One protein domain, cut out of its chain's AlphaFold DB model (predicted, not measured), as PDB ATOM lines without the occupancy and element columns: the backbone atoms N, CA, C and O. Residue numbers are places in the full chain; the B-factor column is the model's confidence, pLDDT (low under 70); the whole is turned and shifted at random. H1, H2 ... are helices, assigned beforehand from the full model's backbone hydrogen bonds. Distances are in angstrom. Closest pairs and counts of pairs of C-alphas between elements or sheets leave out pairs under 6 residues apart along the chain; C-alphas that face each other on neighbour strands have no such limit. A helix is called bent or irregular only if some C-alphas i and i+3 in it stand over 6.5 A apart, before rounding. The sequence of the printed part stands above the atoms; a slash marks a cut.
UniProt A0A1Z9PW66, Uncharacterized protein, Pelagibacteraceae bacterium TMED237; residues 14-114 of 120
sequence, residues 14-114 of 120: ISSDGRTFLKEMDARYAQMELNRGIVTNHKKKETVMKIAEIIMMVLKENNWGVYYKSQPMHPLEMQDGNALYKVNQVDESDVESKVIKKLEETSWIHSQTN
ATOM      1  N   ILE A  14     194.558 167.603 155.641       89.75
ATOM      2  CA  ILE A  14     194.925 168.740 154.787       89.75
ATOM      3  C   ILE A  14     195.911 169.626 155.553       89.75
ATOM      4  O   ILE A  14     195.625 170.025 156.682       89.75
ATOM      5  N   SER A  15     197.077 169.914 154.970       89.75
ATOM      6  CA  SER A  15     198.053 170.861 155.531       89.75
ATOM      7  C   SER A  15     197.675 172.311 155.224       89.75
ATOM      8  O   SER A  15     196.858 172.594 154.348       89.75
ATOM      9  N   SER A  16     198.297 173.268 155.918       88.44
ATOM     10  CA  SER A  16     197.978 174.699 155.778       88.44
ATOM     11  C   SER A  16     198.248 175.287 154.386       88.44
ATOM     12  O   SER A  16     197.754 176.363 154.072       88.44
ATOM     13  N   ASP A  17     199.061 174.619 153.569       88.56
ATOM     14  CA  ASP A  17     199.345 174.988 152.176       88.56
ATOM     15  C   ASP A  17     198.423 174.288 151.158       88.56
ATOM     16  O   ASP A  17     198.630 174.414 149.955       88.56
ATOM     17  N   GLY A  18     197.411 173.551 151.630       88.31
ATOM     18  CA  GLY A  18     196.398 172.910 150.792       88.31
ATOM     19  C   GLY A  18     196.767 171.521 150.264       88.31
ATOM     20  O   GLY A  18     195.974 170.943 149.520       88.31
ATOM     21  N   ARG A  19     197.924 170.948 150.634       91.25
ATOM     22  CA  ARG A  19     198.248 169.555 150.280       91.25
ATOM     23  C   ARG A  19     197.383 168.575 151.077       91.25
ATOM     24  O   ARG A  19     197.122 168.772 152.261       91.25
ATOM     25  N   THR A  20     196.956 167.501 150.419       92.69
ATOM     26  CA  THR A  20     196.069 166.475 150.983       92.69
ATOM     27  C   THR A  20     196.804 165.158 151.196       92.69
ATOM     28  O   THR A  20     197.570 164.732 150.331       92.69
ATOM     29  N   PHE A  21     196.517 164.468 152.296       92.25
ATOM     30  CA  PHE A  21     197.182 163.232 152.701       92.25
ATOM     31  C   PHE A  21     196.167 162.209 153.208       92.25
ATOM     32  O   PHE A  21     195.193 162.555 153.872       92.25
ATOM     33  N   LEU A  22     196.430 160.931 152.943       90.56
ATOM     34  CA  LEU A  22     195.617 159.818 153.453       90.56
ATOM     35  C   LEU A  22     196.057 159.357 154.851       90.56
ATOM     36  O   LEU A  22     195.322 158.649 155.533       90.56
ATOM     37  N   LYS A  23     197.260 159.751 155.288       90.56
ATOM     38  CA  LYS A  23     197.803 159.447 156.614       90.56
ATOM     39  C   LYS A  23     198.063 160.734 157.377       90.56
ATOM     40  O   LYS A  23     198.683 161.660 156.858       90.56
ATOM     41  N   GLU A  24     197.661 160.748 158.642       90.50
ATOM     42  CA  GLU A  24     197.857 161.897 159.526       90.50
ATOM     43  C   GLU A  24     199.341 162.251 159.695       90.50
ATOM     44  O   GLU A  24     199.713 163.422 159.682       90.50
ATOM     45  N   MET A  25     200.202 161.238 159.824       90.12
ATOM     46  CA  MET A  25     201.639 161.441 160.026       90.12
ATOM     47  C   MET A  25     202.300 162.158 158.845       90.12
ATOM     48  O   MET A  25     203.148 163.021 159.066       90.12
ATOM     49  N   ASP A  26     201.869 161.870 157.616       90.69
ATOM     50  CA  ASP A  26     202.401 162.519 156.415       90.69
ATOM     51  C   ASP A  26     201.984 163.999 156.377       90.69
ATOM     52  O   ASP A  26     202.814 164.875 156.123       90.69
ATOM     53  N   ALA A  27     200.730 164.298 156.739       90.50
ATOM     54  CA  ALA A  27     200.249 165.674 156.873       90.50
ATOM     55  C   ALA A  27     201.002 166.448 157.967       90.50
ATOM     56  O   ALA A  27     201.381 167.604 157.771       90.50
ATOM     57  N   ARG A  28     201.268 165.806 159.115       89.62
ATOM     58  CA  ARG A  28     202.048 166.402 160.212       89.62
ATOM     59  C   ARG A  28     203.490 166.690 159.795       89.62
ATOM     60  O   ARG A  28     204.002 167.761 160.123       89.62
ATOM     61  N   TYR A  29     204.132 165.782 159.061       91.25
ATOM     62  CA  TYR A  29     205.486 165.997 158.546       91.25
ATOM     63  C   TYR A  29     205.531 167.186 157.578       91.25
ATOM     64  O   TYR A  29     206.330 168.104 157.767       91.25
ATOM     65  N   ALA A  30     204.605 167.237 156.616       89.44
ATOM     66  CA  ALA A  30     204.496 168.350 155.675       89.44
ATOM     67  C   ALA A  30     204.278 169.699 156.388       89.44
ATOM     68  O   ALA A  30     204.902 170.701 156.029       89.44
ATOM     69  N   GLN A  31     203.454 169.729 157.443       88.06
ATOM     70  CA  GLN A  31     203.247 170.933 158.251       88.06
ATOM     71  C   GLN A  31     204.515 171.359 159.004       88.06
ATOM     72  O   GLN A  31     204.813 172.551 159.101       88.06
ATOM     73  N   MET A  32     205.282 170.401 159.527       88.56
ATOM     74  CA  MET A  32     206.548 170.677 160.203       88.56
ATOM     75  C   MET A  32     207.580 171.285 159.244       88.56
ATOM     76  O   MET A  32     208.258 172.249 159.609       88.56
ATOM     77  N   GLU A  33     207.675 170.777 158.014       89.00
ATOM     78  CA  GLU A  33     208.553 171.337 156.980       89.00
ATOM     79  C   GLU A  33     208.156 172.765 156.589       89.00
ATOM     80  O   GLU A  33     209.018 173.647 156.526       89.00
ATOM     81  N   LEU A  34     206.858 173.024 156.399       87.38
ATOM     82  CA  LEU A  34     206.336 174.367 156.124       87.38
ATOM     83  C   LEU A  34     206.689 175.342 157.244       87.38
ATOM     84  O   LEU A  34     207.260 176.406 156.993       87.38
ATOM     85  N   ASN A  35     206.409 174.957 158.489       86.56
ATOM     86  CA  ASN A  35     206.701 175.782 159.656       86.56
ATOM     87  C   ASN A  35     208.203 176.065 159.767       86.56
ATOM     88  O   ASN A  35     208.603 177.197 160.042       86.56
ATOM     89  N   ARG A  36     209.055 175.071 159.485       83.12
ATOM     90  CA  ARG A  36     210.510 175.256 159.444       83.12
ATOM     91  C   ARG A  36     210.914 176.273 158.377       83.12
ATOM     92  O   ARG A  36     211.698 177.170 158.678       83.12
ATOM     93  N   GLY A  37     210.360 176.169 157.169       80.56
ATOM     94  CA  GLY A  37     210.601 177.123 156.084       80.56
ATOM     95  C   GLY A  37     210.189 178.552 156.452       80.56
ATOM     96  O   GLY A  37     210.967 179.489 156.261       80.56
ATOM     97  N   ILE A  38     209.010 178.717 157.057       79.62
ATOM     98  CA  ILE A  38     208.504 180.012 157.537       79.62
ATOM     99  C   ILE A  38     209.447 180.604 158.589       79.62
ATOM    100  O   ILE A  38     209.854 181.758 158.460       79.62
ATOM    101  N   VAL A  39     209.855 179.815 159.589       79.81
ATOM    102  CA  VAL A  39     210.782 180.261 160.641       79.81
ATOM    103  C   VAL A  39     212.129 180.673 160.049       79.81
ATOM    104  O   VAL A  39     212.663 181.722 160.407       79.81
ATOM    105  N   THR A  40     212.689 179.892 159.122       79.50
ATOM    106  CA  THR A  40     213.952 180.244 158.460       79.50
ATOM    107  C   THR A  40     213.830 181.544 157.665       79.50
ATOM    108  O   THR A  40     214.708 182.401 157.762       79.50
ATOM    109  N   ASN A  41     212.741 181.726 156.921       80.31
ATOM    110  CA  ASN A  41     212.502 182.952 156.162       80.31
ATOM    111  C   ASN A  41     212.300 184.162 157.077       80.31
ATOM    112  O   ASN A  41     212.821 185.237 156.785       80.31
ATOM    113  N   HIS A  42     211.603 183.990 158.201       79.06
ATOM    114  CA  HIS A  42     211.432 185.042 159.196       79.06
ATOM    115  C   HIS A  42     212.778 185.472 159.796       79.06
ATOM    116  O   HIS A  42     213.096 186.656 159.769       79.06
ATOM    117  N   LYS A  43     213.629 184.517 160.202       77.94
ATOM    118  CA  LYS A  43     214.987 184.804 160.703       77.94
ATOM    119  C   LYS A  43     215.859 185.542 159.683       77.94
ATOM    120  O   LYS A  43     216.597 186.457 160.046       77.94
ATOM    121  N   LYS A  44     215.775 185.168 158.400       78.75
ATOM    122  CA  LYS A  44     216.477 185.881 157.318       78.75
ATOM    123  C   LYS A  44     215.987 187.325 157.196       78.75
ATOM    124  O   LYS A  44     216.813 188.231 157.161       78.75
ATOM    125  N   LYS A  45     214.667 187.547 157.179       82.88
ATOM    126  CA  LYS A  45     214.078 188.897 157.129       82.88
ATOM    127  C   LYS A  45     214.495 189.744 158.330       82.88
ATOM    128  O   LYS A  45     214.888 190.888 158.148       82.88
ATOM    129  N   GLU A  46     214.462 189.171 159.528       82.81
ATOM    130  CA  GLU A  46     214.890 189.847 160.754       82.81
ATOM    131  C   GLU A  46     216.370 190.255 160.688       82.81
ATOM    132  O   GLU A  46     216.733 191.360 161.075       82.81
ATOM    133  N   THR A  47     217.224 189.392 160.130       83.44
ATOM    134  CA  THR A  47     218.653 189.685 159.949       83.44
ATOM    135  C   THR A  47     218.871 190.837 158.969       83.44
ATOM    136  O   THR A  47     219.651 191.738 159.255       83.44
ATOM    137  N   VAL A  48     218.159 190.842 157.836       85.69
ATOM    138  CA  VAL A  48     218.225 191.938 156.855       85.69
ATOM    139  C   VAL A  48     217.765 193.258 157.476       85.69
ATOM    140  O   VAL A  48     218.437 194.270 157.303       85.69
ATOM    141  N   MET A  49     216.668 193.247 158.240       85.94
ATOM    142  CA  MET A  49     216.177 194.443 158.933       85.94
ATOM    143  C   MET A  49     217.200 194.990 159.928       85.94
ATOM    144  O   MET A  49     217.479 196.184 159.912       85.94
ATOM    145  N   LYS A  50     217.831 194.121 160.721       84.19
ATOM    146  CA  LYS A  50     218.885 194.520 161.665       84.19
ATOM    147  C   LYS A  50     220.094 195.147 160.966       84.19
ATOM    148  O   LYS A  50     220.626 196.145 161.439       84.19
ATOM    149  N   ILE A  51     220.521 194.598 159.826       87.56
ATOM    150  CA  ILE A  51     221.604 195.197 159.028       87.56
ATOM    151  C   ILE A  51     221.180 196.576 158.503       87.56
ATOM    152  O   ILE A  51     221.951 197.528 158.595       87.56
ATOM    153  N   ALA A  52     219.948 196.709 158.004       86.31
ATOM    154  CA  ALA A  52     219.424 197.988 157.535       86.31
ATOM    155  C   ALA A  52     219.377 199.044 158.655       86.31
ATOM    156  O   ALA A  52     219.743 200.194 158.424       86.31
ATOM    157  N   GLU A  53     218.987 198.661 159.872       87.69
ATOM    158  CA  GLU A  53     219.010 199.540 161.050       87.69
ATOM    159  C   GLU A  53     220.427 200.028 161.373       87.69
ATOM    160  O   GLU A  53     220.628 201.220 161.604       87.69
ATOM    161  N   ILE A  54     221.424 199.139 161.316       88.88
ATOM    162  CA  ILE A  54     222.833 199.497 161.539       88.88
ATOM    163  C   ILE A  54     223.325 200.477 160.471       88.88
ATOM    164  O   ILE A  54     223.953 201.480 160.807       88.88
ATOM    165  N   ILE A  55     222.999 200.237 159.198       87.19
ATOM    166  CA  ILE A  55     223.339 201.158 158.106       87.19
ATOM    167  C   ILE A  55     222.709 202.533 158.366       87.19
ATOM    168  O   ILE A  55     223.404 203.546 158.312       87.19
ATOM    169  N   MET A  56     221.419 202.589 158.712       84.00
ATOM    170  CA  MET A  56     220.740 203.851 159.024       84.00
ATOM    171  C   MET A  56     221.375 204.581 160.214       84.00
ATOM    172  O   MET A  56     221.509 205.806 160.179       84.00
ATOM    173  N   MET A  57     221.797 203.852 161.250       85.31
ATOM    174  CA  MET A  57     222.526 204.431 162.380       85.31
ATOM    175  C   MET A  57     223.857 205.037 161.943       85.31
ATOM    176  O   MET A  57     224.124 206.187 162.280       85.31
ATOM    177  N   VAL A  58     224.663 204.307 161.166       87.00
ATOM    178  CA  VAL A  58     225.956 204.797 160.666       87.00
ATOM    179  C   VAL A  58     225.767 206.054 159.825       87.00
ATOM    180  O   VAL A  58     226.469 207.041 160.039       87.00
ATOM    181  N   LEU A  59     224.792 206.063 158.913       83.19
ATOM    182  CA  LEU A  59     224.497 207.241 158.098       83.19
ATOM    183  C   LEU A  59     224.121 208.446 158.974       83.19
ATOM    184  O   LEU A  59     224.663 209.536 158.794       83.19
ATOM    185  N   LYS A  60     223.259 208.242 159.977       80.38
ATOM    186  CA  LYS A  60     222.820 209.297 160.898       80.38
ATOM    187  C   LYS A  60     223.952 209.825 161.782       80.38
ATOM    188  O   LYS A  60     224.117 211.035 161.880       80.38
ATOM    189  N   GLU A  61     224.732 208.944 162.409       84.12
ATOM    190  CA  GLU A  61     225.857 209.310 163.288       84.12
ATOM    191  C   GLU A  61     226.918 210.133 162.545       84.12
ATOM    192  O   GLU A  61     227.542 211.018 163.125       84.12
ATOM    193  N   ASN A  62     227.091 209.875 161.246       78.94
ATOM    194  CA  ASN A  62     228.071 210.562 160.410       78.94
ATOM    195  C   ASN A  62     227.493 211.746 159.622       78.94
ATOM    196  O   ASN A  62     228.218 212.371 158.848       78.94
ATOM    197  N   ASN A  63     226.209 212.078 159.815       72.25
ATOM    198  CA  ASN A  63     225.482 213.088 159.036       72.25
ATOM    199  C   ASN A  63     225.579 212.864 157.515       72.25
ATOM    200  O   ASN A  63     225.575 213.805 156.717       72.25
ATOM    201  N   TRP A  64     225.678 211.602 157.103       77.31
ATOM    202  CA  TRP A  64     225.704 211.198 155.708       77.31
ATOM    203  C   TRP A  64     224.273 211.105 155.181       77.31
ATOM    204  O   TRP A  64     223.406 210.485 155.794       77.31
ATOM    205  N   GLY A  65     224.001 211.782 154.064       60.19
ATOM    206  CA  GLY A  65     222.655 211.858 153.483       60.19
ATOM    207  C   GLY A  65     221.665 212.768 154.228       60.19
ATOM    208  O   GLY A  65     220.502 212.830 153.836       60.19
ATOM    209  N   VAL A  66     222.091 213.502 155.265       53.19
ATOM    210  CA  VAL A  66     221.242 214.482 155.965       53.19
ATOM    211  C   VAL A  66     221.403 215.866 155.336       53.19
ATOM    212  O   VAL A  66     222.485 216.450 155.338       53.19
ATOM    213  N   TYR A  67     220.296 216.410 154.827       54.34
ATOM    214  CA  TYR A  67     220.170 217.812 154.436       54.34
ATOM    215  C   TYR A  67     219.746 218.641 155.653       54.34
ATOM    216  O   TYR A  67     218.663 218.432 156.204       54.34
ATOM    217  N   TYR A  68     220.565 219.607 156.066       47.31
ATOM    218  CA  TYR A  68     220.163 220.560 157.097       47.31
ATOM    219  C   TYR A  68     219.222 221.604 156.498       47.31
ATOM    220  O   TYR A  68     219.637 222.684 156.078       47.31
ATOM    221  N   LYS A  69     217.920 221.308 156.491       39.91
ATOM    222  CA  LYS A  69     216.912 222.344 156.271       39.91
ATOM    223  C   LYS A  69     217.021 223.326 157.444       39.91
ATOM    224  O   LYS A  69     216.709 222.954 158.573       39.91
ATOM    225  N   SER A  70     217.424 224.569 157.168       39.81
ATOM    226  CA  SER A  70     217.549 225.693 158.126       39.81
ATOM    227  C   SER A  70     218.888 225.866 158.866       39.81
ATOM    228  O   SER A  70     218.929 226.611 159.842       39.81
ATOM    229  N   GLN A  71     219.993 225.261 158.413       39.91
ATOM    230  CA  GLN A  71     221.334 225.751 158.785       39.91
ATOM    231  C   GLN A  71     221.919 226.578 157.634       39.91
ATOM    232  O   GLN A  71     221.645 226.248 156.479       39.91
ATOM    233  N   PRO A  72     222.673 227.663 157.904       40.72
ATOM    234  CA  PRO A  72     223.192 228.529 156.851       40.72
ATOM    235  C   PRO A  72     224.208 227.766 155.991       40.72
ATOM    236  O   PRO A  72     225.388 227.672 156.318       40.72
ATOM    237  N   MET A  73     223.730 227.202 154.881       48.47
ATOM    238  CA  MET A  73     224.561 226.734 153.779       48.47
ATOM    239  C   MET A  73     225.270 227.954 153.198       48.47
ATOM    240  O   MET A  73     224.619 228.947 152.877       48.47
ATOM    241  N   HIS A  74     226.592 227.898 153.059       42.84
ATOM    242  CA  HIS A  74     227.295 228.910 152.278       42.84
ATOM    243  C   HIS A  74     226.687 228.949 150.867       42.84
ATOM    244  O   HIS A  74     226.586 227.893 150.231       42.84
ATOM    245  N   PRO A  75     226.217 230.116 150.399       40.47
ATOM    246  CA  PRO A  75     225.553 230.214 149.111       40.47
ATOM    247  C   PRO A  75     226.566 229.951 147.994       40.47
ATOM    248  O   PRO A  75     227.591 230.619 147.899       40.47
ATOM    249  N   LEU A  76     226.270 228.969 147.143       51.06
ATOM    250  CA  LEU A  76     226.804 228.930 145.785       51.06
ATOM    251  C   LEU A  76     225.829 229.735 144.928       51.06
ATOM    252  O   LEU A  76     224.670 229.345 144.790       51.06
ATOM    253  N   GLU A  77     226.274 230.879 144.412       45.78
ATOM    254  CA  GLU A  77     225.458 231.705 143.525       45.78
ATOM    255  C   GLU A  77     225.180 230.952 142.216       45.78
ATOM    256  O   GLU A  77     226.101 230.504 141.533       45.78
ATOM    257  N   MET A  78     223.903 230.820 141.857       54.94
ATOM    258  CA  MET A  78     223.478 230.439 140.511       54.94
ATOM    259  C   MET A  78     222.566 231.535 139.967       54.94
ATOM    260  O   MET A  78     221.703 232.034 140.689       54.94
ATOM    261  N   GLN A  79     222.764 231.898 138.697       54.41
ATOM    262  CA  GLN A  79     222.104 233.027 138.024       54.41
ATOM    263  C   GLN A  79     220.564 232.952 137.999       54.41
ATOM    264  O   GLN A  79     219.920 233.984 137.831       54.41
ATOM    265  N   ASP A  80     219.973 231.773 138.226       53.06
ATOM    266  CA  ASP A  80     218.580 231.496 137.849       53.06
ATOM    267  C   ASP A  80     217.620 231.298 139.039       53.06
ATOM    268  O   ASP A  80     216.496 230.831 138.865       53.06
ATOM    269  N   GLY A  81     218.040 231.612 140.269       52.50
ATOM    270  CA  GLY A  81     217.153 231.575 141.444       52.50
ATOM    271  C   GLY A  81     216.701 230.177 141.900       52.50
ATOM    272  O   GLY A  81     215.903 230.067 142.831       52.50
ATOM    273  N   ASN A  82     217.227 229.106 141.300       47.53
ATOM    274  CA  ASN A  82     217.005 227.733 141.750       47.53
ATOM    275  C   ASN A  82     218.009 227.348 142.847       47.53
ATOM    276  O   ASN A  82     219.216 227.531 142.698       47.53
ATOM    277  N   ALA A  83     217.512 226.785 143.950       47.81
ATOM    278  CA  ALA A  83     218.348 226.323 145.055       47.81
ATOM    279  C   ALA A  83     219.032 224.989 144.710       47.81
ATOM    280  O   ALA A  83     218.361 223.999 144.407       47.81
ATOM    281  N   LEU A  84     220.366 224.945 144.794       45.97
ATOM    282  CA  LEU A  84     221.145 223.724 144.588       45.97
ATOM    283  C   LEU A  84     221.305 222.955 145.913       45.97
ATOM    284  O   LEU A  84     221.822 223.477 146.902       45.97
ATOM    285  N   TYR A  85     220.889 221.689 145.931       49.19
ATOM    286  CA  TYR A  85     221.063 220.784 147.069       49.19
ATOM    287  C   TYR A  85     222.399 220.044 146.927       49.19
ATOM    288  O   TYR A  85     222.553 219.219 146.029       49.19
ATOM    289  N   LYS A  86     223.378 220.312 147.803       50.84
ATOM    290  CA  LYS A  86     224.647 219.568 147.812       50.84
ATOM    291  C   LYS A  86     224.544 218.374 148.761       50.84
ATOM    292  O   LYS A  86     224.574 218.535 149.977       50.84
ATOM    293  N   VAL A  87     224.416 217.181 148.193       57.56
ATOM    294  CA  VAL A  87     224.639 215.917 148.906       57.56
ATOM    295  C   VAL A  87     226.141 215.811 149.180       57.56
ATOM    296  O   VAL A  87     226.942 216.027 148.269       57.56
ATOM    297  N   ASN A  88     226.542 215.512 150.418       61.09
ATOM    298  CA  ASN A  88     227.935 215.153 150.686       61.09
ATOM    299  C   ASN A  88     228.238 213.881 149.889       61.09
ATOM    300  O   ASN A  88     227.628 212.846 150.148       61.09
ATOM    301  N   GLN A  89     229.129 213.968 148.899       64.12
ATOM    302  CA  GLN A  89     229.680 212.772 148.272       64.12
ATOM    303  C   GLN A  89     230.497 212.049 149.337       64.12
ATOM    304  O   GLN A  89     231.425 212.624 149.906       64.12
ATOM    305  N   VAL A  90     230.089 210.826 149.645       71.62
ATOM    306  CA  VAL A  90     230.788 209.933 150.565       71.62
ATOM    307  C   VAL A  90     231.318 208.792 149.719       71.62
ATOM    308  O   VAL A  90     230.589 208.280 148.868       71.62
ATOM    309  N   ASP A  91     232.578 208.436 149.932       80.81
ATOM    310  CA  ASP A  91     233.170 207.274 149.287       80.81
ATOM    311  C   ASP A  91     232.477 205.999 149.791       80.81
ATOM    312  O   ASP A  91     232.184 205.860 150.981       80.81
ATOM    313  N   GLU A  92     232.194 205.065 148.887       79.94
ATOM    314  CA  GLU A  92     231.573 203.786 149.233       79.94
ATOM    315  C   GLU A  92     232.413 203.021 150.268       79.94
ATOM    316  O   GLU A  92     231.864 202.476 151.226       79.94
ATOM    317  N   SER A  93     233.743 203.088 150.161       84.88
ATOM    318  CA  SER A  93     234.674 202.441 151.094       84.88
ATOM    319  C   SER A  93     234.598 203.010 152.521       84.88
ATOM    320  O   SER A  93     234.728 202.273 153.508       84.88
ATOM    321  N   ASP A  94     234.307 204.305 152.665       84.06
ATOM    322  CA  ASP A  94     234.087 204.938 153.969       84.06
ATOM    323  C   ASP A  94     232.774 204.462 154.602       84.06
ATOM    324  O   ASP A  94     232.696 204.256 155.819       84.06
ATOM    325  N   VAL A  95     231.734 204.259 153.787       85.00
ATOM    326  CA  VAL A  95     230.458 203.704 154.253       85.00
ATOM    327  C   VAL A  95     230.640 202.260 154.705       85.00
ATOM    328  O   VAL A  95     230.260 201.922 155.830       85.00
ATOM    329  N   GLU A  96     231.256 201.426 153.869       87.00
ATOM    330  CA  GLU A  96     231.504 200.016 154.169       87.00
ATOM    331  C   GLU A  96     232.317 199.845 155.452       87.00
ATOM    332  O   GLU A  96     231.907 199.109 156.353       87.00
ATOM    333  N   SER A  97     233.429 200.574 155.587       91.44
ATOM    334  CA  SER A  97     234.308 200.460 156.753       91.44
ATOM    335  C   SER A  97     233.601 200.816 158.064       91.44
ATOM    336  O   SER A  97     233.760 200.109 159.064       91.44
ATOM    337  N   LYS A  98     232.761 201.861 158.081       88.81
ATOM    338  CA  LYS A  98     232.003 202.237 159.286       88.81
ATOM    339  C   LYS A  98     230.872 201.268 159.602       88.81
ATOM    340  O   LYS A  98     230.628 201.007 160.780       88.81
ATOM    341  N   VAL A  99     230.209 200.713 158.588       89.00
ATOM    342  CA  VAL A  99     229.190 199.671 158.785       89.00
ATOM    343  C   VAL A  99     229.817 198.399 159.352       89.00
ATOM    344  O   VAL A  99     229.301 197.869 160.335       89.00
ATOM    345  N   ILE A 100     230.953 197.948 158.810       89.44
ATOM    346  CA  ILE A 100     231.686 196.774 159.313       89.44
ATOM    347  C   ILE A 100     232.112 196.991 160.765       89.44
ATOM    348  O   ILE A 100     231.803 196.166 161.625       89.44
ATOM    349  N   LYS A 101     232.723 198.141 161.069       89.56
ATOM    350  CA  LYS A 101     233.125 198.480 162.437       89.56
ATOM    351  C   LYS A 101     231.935 198.463 163.404       89.56
ATOM    352  O   LYS A 101     232.024 197.911 164.497       89.56
ATOM    353  N   LYS A 102     230.786 199.014 162.998       86.94
ATOM    354  CA  LYS A 102     229.574 199.016 163.832       86.94
ATOM    355  C   LYS A 102     229.001 197.607 164.028       86.94
ATOM    356  O   LYS A 102     228.518 197.287 165.114       86.94
ATOM    357  N   LEU A 103     229.067 196.749 163.007       86.81
ATOM    358  CA  LEU A 103     228.667 195.338 163.100       86.81
ATOM    359  C   LEU A 103     229.540 194.562 164.101       86.81
ATOM    360  O   LEU A 103     229.018 193.752 164.873       86.81
ATOM    361  N   GLU A 104     230.845 194.831 164.119       85.50
ATOM    362  CA  GLU A 104     231.798 194.264 165.081       85.50
ATOM    363  C   GLU A 104     231.500 194.717 166.518       85.50
ATOM    364  O   GLU A 104     231.373 193.879 167.414       85.50
ATOM    365  N   GLU A 105     231.305 196.024 166.725       83.31
ATOM    366  CA  GLU A 105     230.981 196.628 168.028       83.31
ATOM    367  C   GLU A 105     229.657 196.110 168.610       83.31
ATOM    368  O   GLU A 105     229.532 195.912 169.817       83.31
ATOM    369  N   THR A 106     228.674 195.823 167.752       74.62
ATOM    370  CA  THR A 106     227.347 195.333 168.167       74.62
ATOM    371  C   THR A 106     227.346 193.821 168.456       74.62
ATOM    372  O   THR A 106     226.292 193.220 168.653       74.62
ATOM    373  N   SER A 107     228.514 193.164 168.513       66.50
ATOM    374  CA  SER A 107     228.685 191.719 168.772       66.50
ATOM    375  C   SER A 107     228.005 190.782 167.755       66.50
ATOM    376  O   SER A 107     227.874 189.575 167.988       66.50
ATOM    377  N   TRP A 108     227.618 191.301 166.584       59.97
ATOM    378  CA  TRP A 108     226.928 190.533 165.541       59.97
ATOM    379  C   TRP A 108     227.767 189.341 165.058       59.97
ATOM    380  O   TRP A 108     227.247 188.235 164.890       59.97
ATOM    381  N   ILE A 109     229.087 189.530 164.954       52.78
ATOM    382  CA  ILE A 109     230.036 188.488 164.531       52.78
ATOM    383  C   ILE A 109     230.145 187.351 165.564       52.78
ATOM    384  O   ILE A 109     230.263 186.188 165.187       52.78
ATOM    385  N   HIS A 110     229.986 187.628 166.862       48.22
ATOM    386  CA  HIS A 110     230.058 186.594 167.907       48.22
ATOM    387  C   HIS A 110     228.802 185.710 167.973       48.22
ATOM    388  O   HIS A 110     228.839 184.605 168.515       48.22
ATOM    389  N   SER A 111     227.696 186.159 167.376       49.25
ATOM    390  CA  SER A 111     226.422 185.432 167.373       49.25
ATOM    391  C   SER A 111     226.298 184.421 166.221       49.25
ATOM    392  O   SER A 111     225.471 183.511 166.296       49.25
ATOM    393  N   GLN A 112     227.113 184.539 165.164       50.19
ATOM    394  CA  GLN A 112     227.056 183.645 163.994       50.19
ATOM    395  C   GLN A 112     228.063 182.483 164.033       50.19
ATOM    396  O   GLN A 112     227.824 181.449 163.405       50.19
ATOM    397  N   THR A 113     229.133 182.578 164.827       41.03
ATOM    398  CA  THR A 113     230.170 181.530 164.923       41.03
ATOM    399  C   THR A 113     229.656 180.216 165.539       41.03
ATOM    400  O   THR A 113     230.194 179.146 165.262       41.03
ATOM    401  N   ASN A 114     228.541 180.242 166.280       40.69
ATOM    402  CA  ASN A 114     227.947 179.046 166.895       40.69
ATOM    403  C   ASN A 114     227.083 178.175 165.953       40.69
ATOM    404  O   ASN A 114     226.646 177.097 166.357       40.69
TER     405      ASN A 114
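What this domain is: This is residues 14 to 114 of the 120 residues of an uncharacterized protein of Pelagibacteraceae bacterium TMED237 (UniProt A0A1Z9PW66). One long helix, H1, runs through much of the length, with a small hook of chain, residues 14 to 23, before it and a long loop reaching out past its other end. The loop folds back to a short helix, H2, which packs steeply on residues 54 to 59 of H1; the still shorter H3 follows, apart from H1. The printed part has 101 residues, with three named helices in the order H1, H2, H3 and no named strand, and its class is all helix. It is extended, with a radius of gyration of the C-alphas of 24.5 A and spans of 79 by 37 by 21 A.

Where its parts are: Start at Ile 14 and go on to C-alpha 24 at (197.857, 161.897, 159.526), where H1, residues 24 to 61, begins; it runs 55.2 A to C-alpha 61 at (225.857, 209.310, 163.288). Next find H2, residues 92 to 105, 20.1 A long. Last comes H3, residues 108 to 114, 11.6 A long, ending at C-alpha 114 at (227.947, 179.046, 166.895); it is irregular, but only just, with C-alphas 111 and 114 6.6 A apart.

How they stand to each other: Look at Ile 55 and Val 99, the closest C-alphas of H1 and H2, 6.1 A apart: the helices touch there, at a steep tilt of 64 degrees, opposite ways. H2 and H3 are close but not clearly touching, their closest C-alphas being those of Leu 103 and Ile 109, 7.1 A apart. Every O i to N i+4 pair is within hydrogen-bond range in H1 and H2; in H3 0 of 3 are, beside 1 of 4 O i to N i+3 pairs.

The domain as a whole: The farthest C-alphas, of Lys 23 and Gln 79, are 79.7 A apart. The printed part has no cut. The link from H1 to H2 is long, 30 residues, of which 77 to 82 stand free. In this model pLDDT is under 70 at residues 65 to 89 and 107 to 114.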